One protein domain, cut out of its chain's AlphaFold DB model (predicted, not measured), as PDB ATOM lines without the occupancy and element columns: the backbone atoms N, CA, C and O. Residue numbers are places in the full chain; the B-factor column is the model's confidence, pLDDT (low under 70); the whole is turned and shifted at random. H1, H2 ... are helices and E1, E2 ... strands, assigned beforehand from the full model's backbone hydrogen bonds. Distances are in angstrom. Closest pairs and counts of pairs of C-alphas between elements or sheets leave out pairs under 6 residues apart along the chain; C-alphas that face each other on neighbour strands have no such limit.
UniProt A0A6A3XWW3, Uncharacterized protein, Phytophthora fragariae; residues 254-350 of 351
ATOM      1  N   THR A 254      13.103 -28.807   5.320       76.62
ATOM      2  CA  THR A 254      11.727 -28.570   4.849       76.62
ATOM      3  C   THR A 254      10.820 -28.019   5.946       76.62
ATOM      4  O   THR A 254      10.071 -27.082   5.688       76.62
ATOM      5  N   SER A 255      10.928 -28.528   7.179       79.19
ATOM      6  CA  SER A 255      10.164 -27.993   8.317       79.19
ATOM      7  C   SER A 255      10.542 -26.548   8.645       79.19
ATOM      8  O   SER A 255       9.663 -25.731   8.898       79.19
ATOM      9  N   THR A 256      11.837 -26.216   8.624       82.50
ATOM     10  CA  THR A 256      12.297 -24.844   8.881       82.50
ATOM     11  C   THR A 256      11.792 -23.880   7.815       82.50
ATOM     12  O   THR A 256      11.330 -22.801   8.161       82.50
ATOM     13  N   LEU A 257      11.811 -24.274   6.538       82.44
ATOM     14  CA  LEU A 257      11.266 -23.448   5.457       82.44
ATOM     15  C   LEU A 257       9.748 -23.260   5.580       82.44
ATOM     16  O   LEU A 257       9.267 -22.143   5.436       82.44
ATOM     17  N   ALA A 258       9.002 -24.320   5.906       82.75
ATOM     18  CA  ALA A 258       7.550 -24.245   6.079       82.75
ATOM     19  C   ALA A 258       7.128 -23.377   7.280       82.75
ATOM     20  O   ALA A 258       6.083 -22.736   7.238       82.75
ATOM     21  N   CYS A 259       7.934 -23.350   8.345       84.75
ATOM     22  CA  CYS A 259       7.661 -22.561   9.548       84.75
ATOM     23  C   CYS A 259       8.342 -21.187   9.572       84.75
ATOM     24  O   CYS A 259       8.075 -20.416  10.487       84.75
ATOM     25  N   ALA A 260       9.178 -20.848   8.587       84.69
ATOM     26  CA  ALA A 260       9.834 -19.541   8.502       84.69
ATOM     27  C   ALA A 260       8.865 -18.336   8.566       84.69
ATOM     28  O   ALA A 260       9.225 -17.342   9.194       84.69
ATOM     29  N   PRO A 261       7.635 -18.398   8.010       86.50
ATOM     30  CA  PRO A 261       6.654 -17.314   8.132       86.50
ATOM     31  C   PRO A 261       6.023 -17.170   9.530       86.50
ATOM     32  O   PRO A 261       5.313 -16.199   9.787       86.50
ATOM     33  N   HIS A 262       6.253 -18.131  10.433       86.75
ATOM     34  CA  HIS A 262       5.581 -18.242  11.730       86.75
ATOM     35  C   HIS A 262       6.582 -18.119  12.887       86.75
ATOM     36  O   HIS A 262       6.972 -19.136  13.460       86.75
ATOM     37  N   PRO A 263       6.983 -16.894  13.280       86.50
ATOM     38  CA  PRO A 263       7.968 -16.690  14.349       86.50
ATOM     39  C   PRO A 263       7.484 -17.177  15.723       86.50
ATOM     40  O   PRO A 263       8.300 -17.565  16.552       86.50
ATOM     41  N   GLU A 264       6.167 -17.232  15.943       86.69
ATOM     42  CA  GLU A 264       5.562 -17.771  17.175       86.69
ATOM     43  C   GLU A 264       5.822 -19.282  17.334       86.69
ATOM     44  O   GLU A 264       5.646 -19.849  18.414       86.69
ATOM     45  N   CYS A 265       6.198 -19.977  16.252       88.06
ATOM     46  CA  CYS A 265       6.534 -21.392  16.300       88.06
ATOM     47  C   CYS A 265       7.978 -21.584  16.783       88.06
ATOM     48  O   CYS A 265       8.913 -21.710  15.990       88.06
ATOM     49  N   ALA A 266       8.153 -21.656  18.101       86.25
ATOM     50  CA  ALA A 266       9.457 -21.841  18.733       86.25
ATOM     51  C   ALA A 266      10.126 -23.171  18.344       86.25
ATOM     52  O   ALA A 266      11.351 -23.255  18.236       86.25
ATOM     53  N   VAL A 267       9.333 -24.231  18.134       84.00
ATOM     54  CA  VAL A 267       9.849 -25.557  17.771       84.00
ATOM     55  C   VAL A 267       8.977 -26.209  16.707       84.00
ATOM     56  O   VAL A 267       7.789 -26.443  16.922       84.00
ATOM     57  N   ASN A 268       9.593 -26.588  15.585       84.06
ATOM     58  CA  ASN A 268       8.958 -27.374  14.528       84.06
ATOM     59  C   ASN A 268       9.171 -28.888  14.718       84.06
ATOM     60  O   ASN A 268      10.093 -29.337  15.402       84.06
ATOM     61  N   ALA A 269       8.329 -29.696  14.073       77.94
ATOM     62  CA  ALA A 269       8.342 -31.151  14.198       77.94
ATOM     63  C   ALA A 269       9.516 -31.844  13.494       77.94
ATOM     64  O   ALA A 269       9.624 -33.067  13.574       77.94
ATOM     65  N   ARG A 270      10.375 -31.085  12.788       75.44
ATOM     66  CA  ARG A 270      11.452 -31.575  11.906       75.44
ATOM     67  C   ARG A 270      11.011 -32.788  11.094       75.44
ATOM     68  O   ARG A 270      11.740 -33.780  11.014       75.44
ATOM     69  N   ARG A 271       9.810 -32.729  10.518       73.56
ATOM     70  CA  ARG A 271       9.271 -33.743   9.609       73.56
ATOM     71  C   ARG A 271       9.356 -33.259   8.165       73.56
ATOM     72  O   ARG A 271       9.391 -32.058   7.891       73.56
ATOM     73  N   TRP A 272       9.358 -34.196   7.232       67.94
ATOM     74  CA  TRP A 272       9.288 -33.841   5.828       67.94
ATOM     75  C   TRP A 272       7.896 -33.283   5.506       67.94
ATOM     76  O   TRP A 272       6.886 -33.853   5.923       67.94
ATOM     77  N   THR A 273       7.855 -32.151   4.811       69.06
ATOM     78  CA  THR A 273       6.627 -31.476   4.385       69.06
ATOM     79  C   THR A 273       6.752 -31.120   2.912       69.06
ATOM     80  O   THR A 273       7.805 -30.658   2.466       69.06
ATOM     81  N   ILE A 274       5.689 -31.372   2.151       64.50
ATOM     82  CA  ILE A 274       5.577 -30.905   0.771       64.50
ATOM     83  C   ILE A 274       5.162 -29.440   0.871       64.50
ATOM     84  O   ILE A 274       4.095 -29.145   1.403       64.50
ATOM     85  N   LEU A 275       6.040 -28.534   0.443       62.56
ATOM     86  CA  LEU A 275       5.665 -27.140   0.246       62.56
ATOM     87  C   LEU A 275       4.994 -27.052  -1.122       62.56
ATOM     88  O   LEU A 275       5.667 -27.140  -2.147       62.56
ATOM     89  N   GLU A 276       3.673 -26.941  -1.129       59.44
ATOM     90  CA  GLU A 276       2.931 -26.577  -2.329       59.44
ATOM     91  C   GLU A 276       3.097 -25.063  -2.528       59.44
ATOM     92  O   GLU A 276       3.038 -24.293  -1.564       59.44
ATOM     93  N   ASN A 277       3.411 -24.620  -3.749       49.09
ATOM     94  CA  ASN A 277       3.705 -23.209  -4.006       49.09
ATOM     95  C   ASN A 277       2.518 -22.336  -3.559       49.09
ATOM     96  O   ASN A 277       1.435 -22.421  -4.129       49.09
ATOM     97  N   GLY A 278       2.738 -21.493  -2.545       51.91
ATOM     98  CA  GLY A 278       1.737 -20.561  -2.017       51.91
ATOM     99  C   GLY A 278       0.989 -21.007  -0.753       51.91
ATOM    100  O   GLY A 278       0.275 -20.183  -0.184       51.91
ATOM    101  N   SER A 279       1.158 -22.238  -0.246       55.66
ATOM    102  CA  SER A 279       0.482 -22.666   0.991       55.66
ATOM    103  C   SER A 279       1.313 -22.364   2.252       55.66
ATOM    104  O   SER A 279       2.148 -23.141   2.711       55.66
ATOM    105  N   LEU A 280       1.043 -21.220   2.893       53.25
ATOM    106  CA  LEU A 280       1.627 -20.833   4.196       53.25
ATOM    107  C   LEU A 280       1.080 -21.655   5.391       53.25
ATOM    108  O   LEU A 280       1.441 -21.415   6.544       53.25
ATOM    109  N   ASN A 281       0.183 -22.610   5.122       59.00
ATOM    110  CA  ASN A 281      -0.722 -23.232   6.098       59.00
ATOM    111  C   ASN A 281      -0.256 -24.617   6.574       59.00
ATOM    112  O   ASN A 281      -1.017 -25.344   7.197       59.00
ATOM    113  N   GLN A 282       0.981 -25.013   6.268       70.62
ATOM    114  CA  GLN A 282       1.484 -26.372   6.512       70.62
ATOM    115  C   GLN A 282       2.747 -26.418   7.378       70.62
ATOM    116  O   GLN A 282       3.497 -27.394   7.325       70.62
ATOM    117  N   CYS A 283       2.982 -25.396   8.208       83.88
ATOM    118  CA  CYS A 283       4.029 -25.453   9.228       83.88
ATOM    119  C   CYS A 283       3.702 -26.555  10.256       83.88
ATOM    120  O   CYS A 283       2.692 -26.454  10.954       83.88
ATOM    121  N   PRO A 284       4.534 -27.607  10.393       86.06
ATOM    122  CA  PRO A 284       4.316 -28.648  11.387       86.06
ATOM    123  C   PRO A 284       4.847 -28.178  12.746       86.06
ATOM    124  O   PRO A 284       5.934 -28.579  13.174       86.06
ATOM    125  N   CYS A 285       4.127 -27.271  13.403       87.19
ATOM    126  CA  CYS A 285       4.568 -26.694  14.669       87.19
ATOM    127  C   CYS A 285       4.339 -27.656  15.843       87.19
ATOM    128  O   CYS A 285       3.262 -28.226  15.979       87.19
ATOM    129  N   LEU A 286       5.342 -27.829  16.709       88.19
ATOM    130  CA  LEU A 286       5.216 -28.599  17.956       88.19
ATOM    131  C   LEU A 286       4.936 -27.702  19.158       88.19
ATOM    132  O   LEU A 286       4.158 -28.078  20.035       88.19
ATOM    133  N   ILE A 287       5.605 -26.551  19.222       88.25
ATOM    134  CA  ILE A 287       5.538 -25.631  20.356       88.25
ATOM    135  C   ILE A 287       5.305 -24.230  19.808       88.25
ATOM    136  O   ILE A 287       6.175 -23.681  19.130       88.25
ATOM    137  N   MET A 288       4.139 -23.675  20.127       89.88
ATOM    138  CA  MET A 288       3.788 -22.288  19.848       89.88
ATOM    139  C   MET A 288       3.925 -21.472  21.133       89.88
ATOM    140  O   MET A 288       3.356 -21.835  22.164       89.88
ATOM    141  N   ILE A 289       4.681 -20.378  21.062       88.88
ATOM    142  CA  ILE A 289       4.892 -19.444  22.165       88.88
ATOM    143  C   ILE A 289       4.665 -18.035  21.628       88.88
ATOM    144  O   ILE A 289       5.441 -17.567  20.803       88.88
ATOM    145  N   ASP A 290       3.638 -17.361  22.136       88.31
ATOM    146  CA  ASP A 290       3.425 -15.931  21.908       88.31
ATOM    147  C   ASP A 290       3.143 -15.274  23.264       88.31
ATOM    148  O   ASP A 290       2.130 -15.542  23.921       88.31
ATOM    149  N   ARG A 291       4.108 -14.483  23.737       86.69
ATOM    150  CA  ARG A 291       4.062 -13.837  25.050       86.69
ATOM    151  C   ARG A 291       4.344 -12.356  24.905       86.69
ATOM    152  O   ARG A 291       5.367 -11.978  24.341       86.69
ATOM    153  N   ASP A 292       3.500 -11.546  25.523       82.06
ATOM    154  CA  ASP A 292       3.721 -10.111  25.664       82.06
ATOM    155  C   ASP A 292       3.960  -9.755  27.120       82.06
ATOM    156  O   ASP A 292       3.035  -9.539  27.892       82.06
ATOM    157  N   ILE A 293       5.219  -9.794  27.541       80.94
ATOM    158  CA  ILE A 293       5.561  -9.663  28.963       80.94
ATOM    159  C   ILE A 293       5.483  -8.193  29.419       80.94
ATOM    160  O   ILE A 293       5.340  -7.930  30.609       80.94
ATOM    161  N   ALA A 294       5.550  -7.238  28.486       81.31
ATOM    162  CA  ALA A 294       5.560  -5.809  28.779       81.31
ATOM    163  C   ALA A 294       4.854  -5.020  27.656       81.31
ATOM    164  O   ALA A 294       5.544  -4.439  26.809       81.31
ATOM    165  N   PRO A 295       3.504  -4.997  27.635       80.38
ATOM    166  CA  PRO A 295       2.759  -4.177  26.684       80.38
ATOM    167  C   PRO A 295       3.155  -2.710  26.863       80.38
ATOM    168  O   PRO A 295       3.281  -2.217  27.987       80.38
ATOM    169  N   LYS A 296       3.419  -2.017  25.752       83.00
ATOM    170  CA  LYS A 296       4.021  -0.674  25.786       83.00
ATOM    171  C   LYS A 296       2.981   0.423  25.921       83.00
ATOM    172  O   LYS A 296       3.315   1.536  26.326       83.00
ATOM    173  N   THR A 297       1.737   0.124  25.566       85.75
ATOM    174  CA  THR A 297       0.631   1.075  25.607       85.75
ATOM    175  C   THR A 297      -0.534   0.526  26.418       85.75
ATOM    176  O   THR A 297      -0.770  -0.679  26.471       85.75
ATOM    177  N   TYR A 298      -1.293   1.434  27.031       81.81
ATOM    178  CA  TYR A 298      -2.520   1.084  27.744       81.81
ATOM    179  C   TYR A 298      -3.554   0.421  26.817       81.81
ATOM    180  O   TYR A 298      -4.198  -0.544  27.207       81.81
ATOM    181  N   ALA A 299      -3.634   0.863  25.556       80.88
ATOM    182  CA  ALA A 299      -4.523   0.278  24.552       80.88
ATOM    183  C   ALA A 299      -4.149  -1.173  24.183       80.88
ATOM    184  O   ALA A 299      -5.036  -2.004  24.018       80.88
ATOM    185  N   GLU A 300      -2.853  -1.505  24.089       79.62
ATOM    186  CA  GLU A 300      -2.391  -2.894  23.895       79.62
ATOM    187  C   GLU A 300      -2.695  -3.788  25.107       79.62
ATOM    188  O   GLU A 300      -2.849  -5.000  24.954       79.62
ATOM    189  N   TRP A 301      -2.776  -3.196  26.302       79.12
ATOM    190  CA  TRP A 301      -3.116  -3.898  27.537       79.12
ATOM    191  C   TRP A 301      -4.628  -4.135  27.678       79.12
ATOM    192  O   TRP A 301      -5.030  -5.246  28.015       79.12
ATOM    193  N   GLU A 302      -5.464  -3.136  27.368       83.00
ATOM    194  CA  GLU A 302      -6.930  -3.278  27.367       83.00
ATOM    195  C   GLU A 302      -7.440  -4.178  26.235       83.00
ATOM    196  O   GLU A 302      -8.392  -4.934  26.430       83.00
ATOM    197  N   MET A 303      -6.816  -4.117  25.053       84.50
ATOM    198  CA  MET A 303      -7.225  -4.890  23.880       84.50
ATOM    199  C   MET A 303      -6.079  -5.787  23.382       84.50
ATOM    200  O   MET A 303      -5.424  -5.477  22.380       84.50
ATOM    201  N   PRO A 304      -5.831  -6.927  24.059       84.06
ATOM    202  CA  PRO A 304      -4.775  -7.848  23.674       84.06
ATOM    203  C   PRO A 304      -5.038  -8.462  22.297       84.06
ATOM    204  O   PRO A 304      -6.168  -8.761  21.905       84.06
ATOM    205  N   LYS A 305      -3.955  -8.705  21.556       88.31
ATOM    206  CA  LYS A 305      -4.000  -9.268  20.203       88.31
ATOM    207  C   LYS A 305      -4.726 -10.620  20.176       88.31
ATOM    208  O   LYS A 305      -4.356 -11.542  20.909       88.31
ATOM    209  N   ASN A 306      -5.709 -10.747  19.285       90.12
ATOM    210  CA  ASN A 306      -6.424 -11.999  19.036       90.12
ATOM    211  C   ASN A 306      -5.543 -12.975  18.238       90.12
ATOM    212  O   ASN A 306      -5.023 -12.622  17.178       90.12
ATOM    213  N   LEU A 307      -5.374 -14.199  18.745       89.25
ATOM    214  CA  LEU A 307      -4.542 -15.236  18.121       89.25
ATOM    215  C   LEU A 307      -5.325 -16.399  17.511       89.25
ATOM    216  O   LEU A 307      -4.704 -17.353  17.042       89.25
ATOM    217  N   THR A 308      -6.656 -16.324  17.466       89.81
ATOM    218  CA  THR A 308      -7.520 -17.418  16.989       89.81
ATOM    219  C   THR A 308      -7.094 -17.935  15.613       89.81
ATOM    220  O   THR A 308      -6.818 -19.123  15.469       89.81
ATOM    221  N   GLU A 309      -6.931 -17.051  14.623       88.50
ATOM    222  CA  GLU A 309      -6.520 -17.437  13.261       88.50
ATOM    223  C   GLU A 309      -5.147 -18.118  13.227       88.50
ATOM    224  O   GLU A 309      -4.939 -19.095  12.508       88.50
ATOM    225  N   LYS A 310      -4.206 -17.642  14.047       88.31
ATOM    226  CA  LYS A 310      -2.838 -18.164  14.072       88.31
ATOM    227  C   LYS A 310      -2.767 -19.530  14.747       88.31
ATOM    228  O   LYS A 310      -2.053 -20.415  14.276       88.31
ATOM    229  N   VAL A 311      -3.552 -19.725  15.808       90.00
ATOM    230  CA  VAL A 311      -3.718 -21.029  16.457       90.00
ATOM    231  C   VAL A 311      -4.395 -22.011  15.501       90.00
ATOM    232  O   VAL A 311      -3.902 -23.127  15.376       90.00
ATOM    233  N   ILE A 312      -5.441 -21.606  14.769       89.06
ATOM    234  CA  ILE A 312      -6.075 -22.434  13.723       89.06
ATOM    235  C   ILE A 312      -5.033 -22.866  12.685       89.06
ATOM    236  O   ILE A 312      -4.890 -24.055  12.394       89.06
ATOM    237  N   GLN A 313      -4.252 -21.916  12.166       87.75
ATOM    238  CA  GLN A 313      -3.264 -22.178  11.123       87.75
ATOM    239  C   GLN A 313      -2.161 -23.141  11.588       87.75
ATOM    240  O   GLN A 313      -1.824 -24.073  10.859       87.75
ATOM    241  N   LEU A 314      -1.624 -22.970  12.802       88.38
ATOM    242  CA  LEU A 314      -0.564 -23.835  13.342       88.38
ATOM    243  C   LEU A 314      -1.087 -25.174  13.887       88.38
ATOM    244  O   LEU A 314      -0.368 -26.171  13.847       88.38
ATOM    245  N   ALA A 315      -2.334 -25.228  14.358       89.12
ATOM    246  CA  ALA A 315      -2.985 -26.468  14.783       89.12
ATOM    247  C   ALA A 315      -3.485 -27.308  13.597       89.12
ATOM    248  O   ALA A 315      -3.663 -28.517  13.741       89.12
ATOM    249  N   SER A 316      -3.653 -26.708  12.411       86.94
ATOM    250  CA  SER A 316      -4.120 -27.398  11.200       86.94
ATOM    251  C   SER A 316      -3.281 -28.634  10.840       86.94
ATOM    252  O   SER A 316      -3.815 -29.623  10.332       86.94
ATOM    253  N   SER A 317      -1.980 -28.623  11.164       82.38
ATOM    254  CA  SER A 317      -1.063 -29.737  10.905       82.38
ATOM    255  C   SER A 317      -1.288 -30.946  11.830       82.38
ATOM    256  O   SER A 317      -0.790 -32.040  11.535       82.38
ATOM    257  N   GLY A 318      -2.012 -30.751  12.941       86.56
ATOM    258  CA  GLY A 318      -2.275 -31.746  13.980       86.56
ATOM    259  C   GLY A 318      -1.063 -32.097  14.851       86.56
ATOM    260  O   GLY A 318      -1.104 -33.096  15.573       86.56
ATOM    261  N   ASP A 319       0.033 -31.338  14.757       84.69
ATOM    262  CA  ASP A 319       1.292 -31.654  15.447       84.69
ATOM    263  C   ASP A 319       1.484 -30.909  16.766       84.69
ATOM    264  O   ASP A 319       2.357 -31.301  17.543       84.69
ATOM    265  N   LEU A 320       0.688 -29.870  17.032       88.12
ATOM    266  CA  LEU A 320       0.886 -28.988  18.176       88.12
ATOM    267  C   LEU A 320       0.790 -29.769  19.494       88.12
ATOM    268  O   LEU A 320      -0.173 -30.494  19.743       88.12
ATOM    269  N   GLN A 321       1.807 -29.631  20.341       89.44
ATOM    270  CA  GLN A 321       1.888 -30.306  21.639       89.44
ATOM    271  C   GLN A 321       1.826 -29.327  22.805       89.44
ATOM    272  O   GLN A 321       1.312 -29.673  23.868       89.44
ATOM    273  N   THR A 322       2.370 -28.130  22.604       88.38
ATOM    274  CA  THR A 322       2.422 -27.090  23.624       88.38
ATOM    275  C   THR A 322       1.954 -25.775  23.024       88.38
ATOM    276  O   THR A 322       2.523 -25.312  22.033       88.38
ATOM    277  N   LEU A 323       0.942 -25.177  23.647       90.31
ATOM    278  CA  LEU A 323       0.473 -23.828  23.355       90.31
ATOM    279  C   LEU A 323       0.715 -22.960  24.586       90.31
ATOM    280  O   LEU A 323       0.190 -23.262  25.656       90.31
ATOM    281  N   GLN A 324       1.507 -21.901  24.434       90.50
ATOM    282  CA  GLN A 324       1.781 -20.962  25.510       90.50
ATOM    283  C   GLN A 324       1.477 -19.529  25.091       90.50
ATOM    284  O   GLN A 324       2.209 -18.941  24.296       90.50
ATOM    285  N   LEU A 325       0.421 -18.977  25.683       89.88
ATOM    286  CA  LEU A 325      -0.084 -17.635  25.438       89.88
ATOM    287  C   LEU A 325       0.011 -16.800  26.722       89.88
ATOM    288  O   LEU A 325      -0.344 -17.260  27.810       89.88
ATOM    289  N   THR A 326       0.534 -15.580  26.627       86.56
ATOM    290  CA  THR A 326       0.589 -14.629  27.755       86.56
ATOM    291  C   THR A 326       0.235 -13.237  27.263       86.56
ATOM    292  O   THR A 326       0.884 -12.764  26.330       86.56
ATOM    293  N   ASN A 327      -0.758 -12.591  27.885       85.88
ATOM    294  CA  ASN A 327      -1.302 -11.293  27.448       85.88
ATOM    295  C   ASN A 327      -1.762 -11.320  25.973       85.88
ATOM    296  O   ASN A 327      -1.458 -10.441  25.161       85.88
ATOM    297  N   ARG A 328      -2.464 -12.396  25.608       89.12
ATOM    298  CA  ARG A 328      -3.027 -12.643  24.276       89.12
ATOM    299  C   ARG A 328      -4.465 -13.107  24.416       89.12
ATOM    300  O   ARG A 328      -4.796 -13.751  25.406       89.12
ATOM    301  N   TYR A 329      -5.294 -12.788  23.428       86.94
ATOM    302  CA  TYR A 329      -6.715 -13.110  23.456       86.94
ATOM    303  C   TYR A 329      -7.020 -14.356  22.619       86.94
ATOM    304  O   TYR A 329      -6.715 -14.396  21.422       86.94
ATOM    305  N   LEU A 330      -7.639 -15.361  23.244       88.19
ATOM    306  CA  LEU A 330      -8.146 -16.564  22.584       88.19
ATOM    307  C   LEU A 330      -9.598 -16.835  23.042       88.19
ATOM    308  O   LEU A 330      -9.815 -17.589  23.984       88.19
ATOM    309  N   PRO A 331     -10.611 -16.225  22.396       84.62
ATOM    310  CA  PRO A 331     -12.002 -16.250  22.864       84.62
ATOM    311  C   PRO A 331     -12.620 -17.651  22.912       84.62
ATOM    312  O   PRO A 331     -13.431 -17.946  23.786       84.62
ATOM    313  N   GLN A 332     -12.265 -18.513  21.958       87.06
ATOM    314  CA  GLN A 332     -12.758 -19.880  21.877       87.06
ATOM    315  C   GLN A 332     -11.632 -20.801  21.426       87.06
ATOM    316  O   GLN A 332     -10.832 -20.440  20.560       87.06
ATOM    317  N   LEU A 333     -11.584 -22.011  21.990       87.38
ATOM    318  CA  LEU A 333     -10.658 -23.032  21.519       87.38
ATOM    319  C   LEU A 333     -11.068 -23.498  20.109       87.38
ATOM    320  O   LEU A 333     -12.156 -24.063  19.967       87.38
ATOM    321  N   PRO A 334     -10.210 -23.322  19.088       89.69
ATOM    322  CA  PRO A 334     -10.505 -23.785  17.739       89.69
ATOM    323  C   PRO A 334     -10.596 -25.313  17.655       89.69
ATOM    324  O   PRO A 334      -9.891 -26.042  18.362       89.69
ATOM    325  N   GLU A 335     -11.445 -25.821  16.762       88.38
ATOM    326  CA  GLU A 335     -11.675 -27.261  16.602       88.38
ATOM    327  C   GLU A 335     -10.431 -28.006  16.101       88.38
ATOM    328  O   GLU A 335     -10.239 -29.187  16.402       88.38
ATOM    329  N   GLU A 336      -9.540 -27.319  15.390       88.50
ATOM    330  CA  GLU A 336      -8.265 -27.834  14.900       88.50
ATOM    331  C   GLU A 336      -7.375 -28.332  16.041       88.50
ATOM    332  O   GLU A 336      -6.677 -29.332  15.873       88.50
ATOM    333  N   LEU A 337      -7.459 -27.731  17.236       88.19
ATOM    334  CA  LEU A 337      -6.739 -28.226  18.415       88.19
ATOM    335  C   LEU A 337      -7.191 -29.632  18.822       88.19
ATOM    336  O   LEU A 337      -6.383 -30.400  19.339       88.19
ATOM    337  N   ARG A 338      -8.438 -30.029  18.531       87.19
ATOM    338  CA  ARG A 338      -8.898 -31.409  18.766       87.19
ATOM    339  C   ARG A 338      -8.208 -32.412  17.838       87.19
ATOM    340  O   ARG A 338      -8.115 -33.592  18.173       87.19
ATOM    341  N   ARG A 339      -7.686 -31.970  16.684       86.06
ATOM    342  CA  ARG A 339      -6.897 -32.820  15.771       86.06
ATOM    343  C   ARG A 339      -5.493 -33.095  16.320       86.06
ATOM    344  O   ARG A 339      -4.885 -34.105  15.956       86.06
ATOM    345  N   CYS A 340      -5.003 -32.262  17.238       87.00
ATOM    346  CA  CYS A 340      -3.715 -32.415  17.909       87.00
ATOM    347  C   CYS A 340      -3.769 -33.487  19.011       87.00
ATOM    348  O   CYS A 340      -3.773 -33.196  20.204       87.00
ATOM    349  N   LYS A 341      -3.748 -34.771  18.628       84.75
ATOM    350  CA  LYS A 341      -3.858 -35.916  19.564       84.75
ATOM    351  C   LYS A 341      -2.734 -36.028  20.609       84.75
ATOM    352  O   LYS A 341      -2.809 -36.875  21.490       84.75
ATOM    353  N   ARG A 342      -1.659 -35.245  20.474       83.38
ATOM    354  CA  ARG A 342      -0.482 -35.259  21.363       83.38
ATOM    355  C   ARG A 342      -0.311 -33.960  22.146       83.38
ATOM    356  O   ARG A 342       0.800 -33.653  22.573       83.38
ATOM    357  N   MET A 343      -1.386 -33.197  22.304       83.31
ATOM    358  CA  MET A 343      -1.387 -32.001  23.135       83.31
ATOM    359  C   MET A 343      -1.069 -32.375  24.589       83.31
ATOM    360  O   MET A 343      -1.706 -33.253  25.165       83.31
ATOM    361  N   ARG A 344      -0.027 -31.756  25.148       84.12
ATOM    362  CA  ARG A 344       0.484 -32.010  26.503       84.12
ATOM    363  C   ARG A 344       0.265 -30.818  27.422       84.12
ATOM    364  O   ARG A 344      -0.056 -31.013  28.589       84.12
ATOM    365  N   HIS A 345       0.438 -29.601  26.907       85.06
ATOM    366  CA  HIS A 345       0.397 -28.387  27.716       85.06
ATOM    367  C   HIS A 345      -0.348 -27.267  26.982       85.06
ATOM    368  O   HIS A 345       0.111 -26.788  25.947       85.06
ATOM    369  N   LEU A 346      -1.475 -26.830  27.545       86.69
ATOM    370  CA  LEU A 346      -2.121 -25.566  27.202       86.69
ATOM    371  C   LEU A 346      -1.875 -24.609  28.363       86.69
ATOM    372  O   LEU A 346      -2.290 -24.890  29.486       86.69
ATOM    373  N   TYR A 347      -1.172 -23.518  28.104       84.88
ATOM    374  CA  TYR A 347      -0.932 -22.480  29.088       84.88
ATOM    375  C   TYR A 347      -1.454 -21.156  28.559       84.88
ATOM    376  O   TYR A 347      -0.902 -20.599  27.610       84.88
ATOM    377  N   GLU A 348      -2.497 -20.656  29.201       82.19
ATOM    378  CA  GLU A 348      -3.066 -19.347  28.941       82.19
ATOM    379  C   GLU A 348      -2.980 -18.542  30.234       82.19
ATOM    380  O   GLU A 348      -3.564 -18.909  31.254       82.19
ATOM    381  N   ARG A 349      -2.184 -17.473  30.207       78.00
ATOM    382  CA  ARG A 349      -2.129 -16.490  31.289       78.00
ATOM    383  C   ARG A 349      -2.720 -15.191  30.758       78.00
ATOM    384  O   ARG A 349      -2.080 -14.503  29.957       78.00
ATOM    385  N   GLY A 350      -3.949 -14.922  31.187       66.19
ATOM    386  CA  GLY A 350      -4.591 -13.623  31.044       66.19
ATOM    387  C   GLY A 350      -4.012 -12.600  32.020       66.19
ATOM    388  O   GLY A 350      -3.174 -12.940  32.864       66.19
TER     389      GLY A 350
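AT A GLANCE: This is residues 254 to 350 of the 351 residues of an uncharacterized protein of Phytophthora fragariae (UniProt A0A6A3XWW3). A single mixed sheet of four short strands makes a wall; H3 covers part of one face and runs along the strands, with the small H4 packed on H3, while the other face is bare. Beyond the sheet, H2 lies at one far end of the long axis; at the other end are H1, which grazes the sheet, and a loop of residues 269 to 284. The printed part has 97 residues, with four named helices and four named strands in the order H1 E1 E2 H2 H3 E3 H4 E4; the sheet's order is E1 E2 E3 E4, with E1 antiparallel to E2 and the other neighbour pairs parallel. The class is mixed, helices and strands, with 44 residues, under half, in named elements. The whole is compact, with a radius of gyration of the C-alphas of 13.7 A, but elongated, with spans of 43 by 25 by 18 A.

HOW THE PARTS SIT: E2, residues 285 to 291, and E3, residues 322 to 326, are inner strands and parallel at 10 degrees, with N 324 and O 288 2.9 A apart, within hydrogen-bond range. E4, residues 345 to 349, is an edge strand parallel to E3 at 4 degrees, with N 325 and O 347 at 2.8 A. E1, residues 265 to 268, is the other edge strand and forms an antiparallel hairpin with E2 at 170 degrees, with N 286 and O 267 at 2.8 A. H3, residues 308 to 315, is on the sheet over E2 at a height over the sheet of 9.9 A and runs along the strands, at 0 degrees to E2 on the local plane, which is only just fitted, to 6 C-alphas; the closest C-alphas of the two are those of Leu 314 and Cys 285, 6.0 A apart. H4, residues 336 to 339, touches H3, the closest C-alphas being those of Glu 336 and Ala 315, 5.5 A apart, and is not on the sheet. H1, residues 254 to 259, only grazes the sheet with residues 255 to 259; its closest C-alphas to E1 are those of Ser 255 and Asn 268, 6.4 A apart. H2, residues 298 to 302, is not on the sheet and is apart from H3. E2, H2 H3, E3 and E3, H4, E4 are strand-helix-strand units, two parallel neighbour strands with helices between, each with a right-handed crossover. H1, H2 and H3 have every O i to N i+4 pair within hydrogen-bond range; H4 is too short for one.

IN THESE COORDINATES: H1 begins at C-alpha 254 (11.727, -28.570, 4.849). E2 is 16.5 A long, E3 13.3 A, E4 12.7 A and H3 10.4 A; H1 is 8.6 A, E1 6.7 A, H2 6.2 A and H4 5.2 A. H2 begins at C-alpha 298 (-2.520, 1.084, 27.744), and E4 ends at C-alpha 349 (-2.129, -16.490, 31.289).

THE WHOLE: The two C-alphas farthest apart are those of Trp 272 and Tyr 298, 42.9 A. The printed part has no cut. The link from E1 to E2, 16 residues, is long. The mean pLDDT of the printed part is 82.4; residues 272 to 281 and residue 350 are under 70.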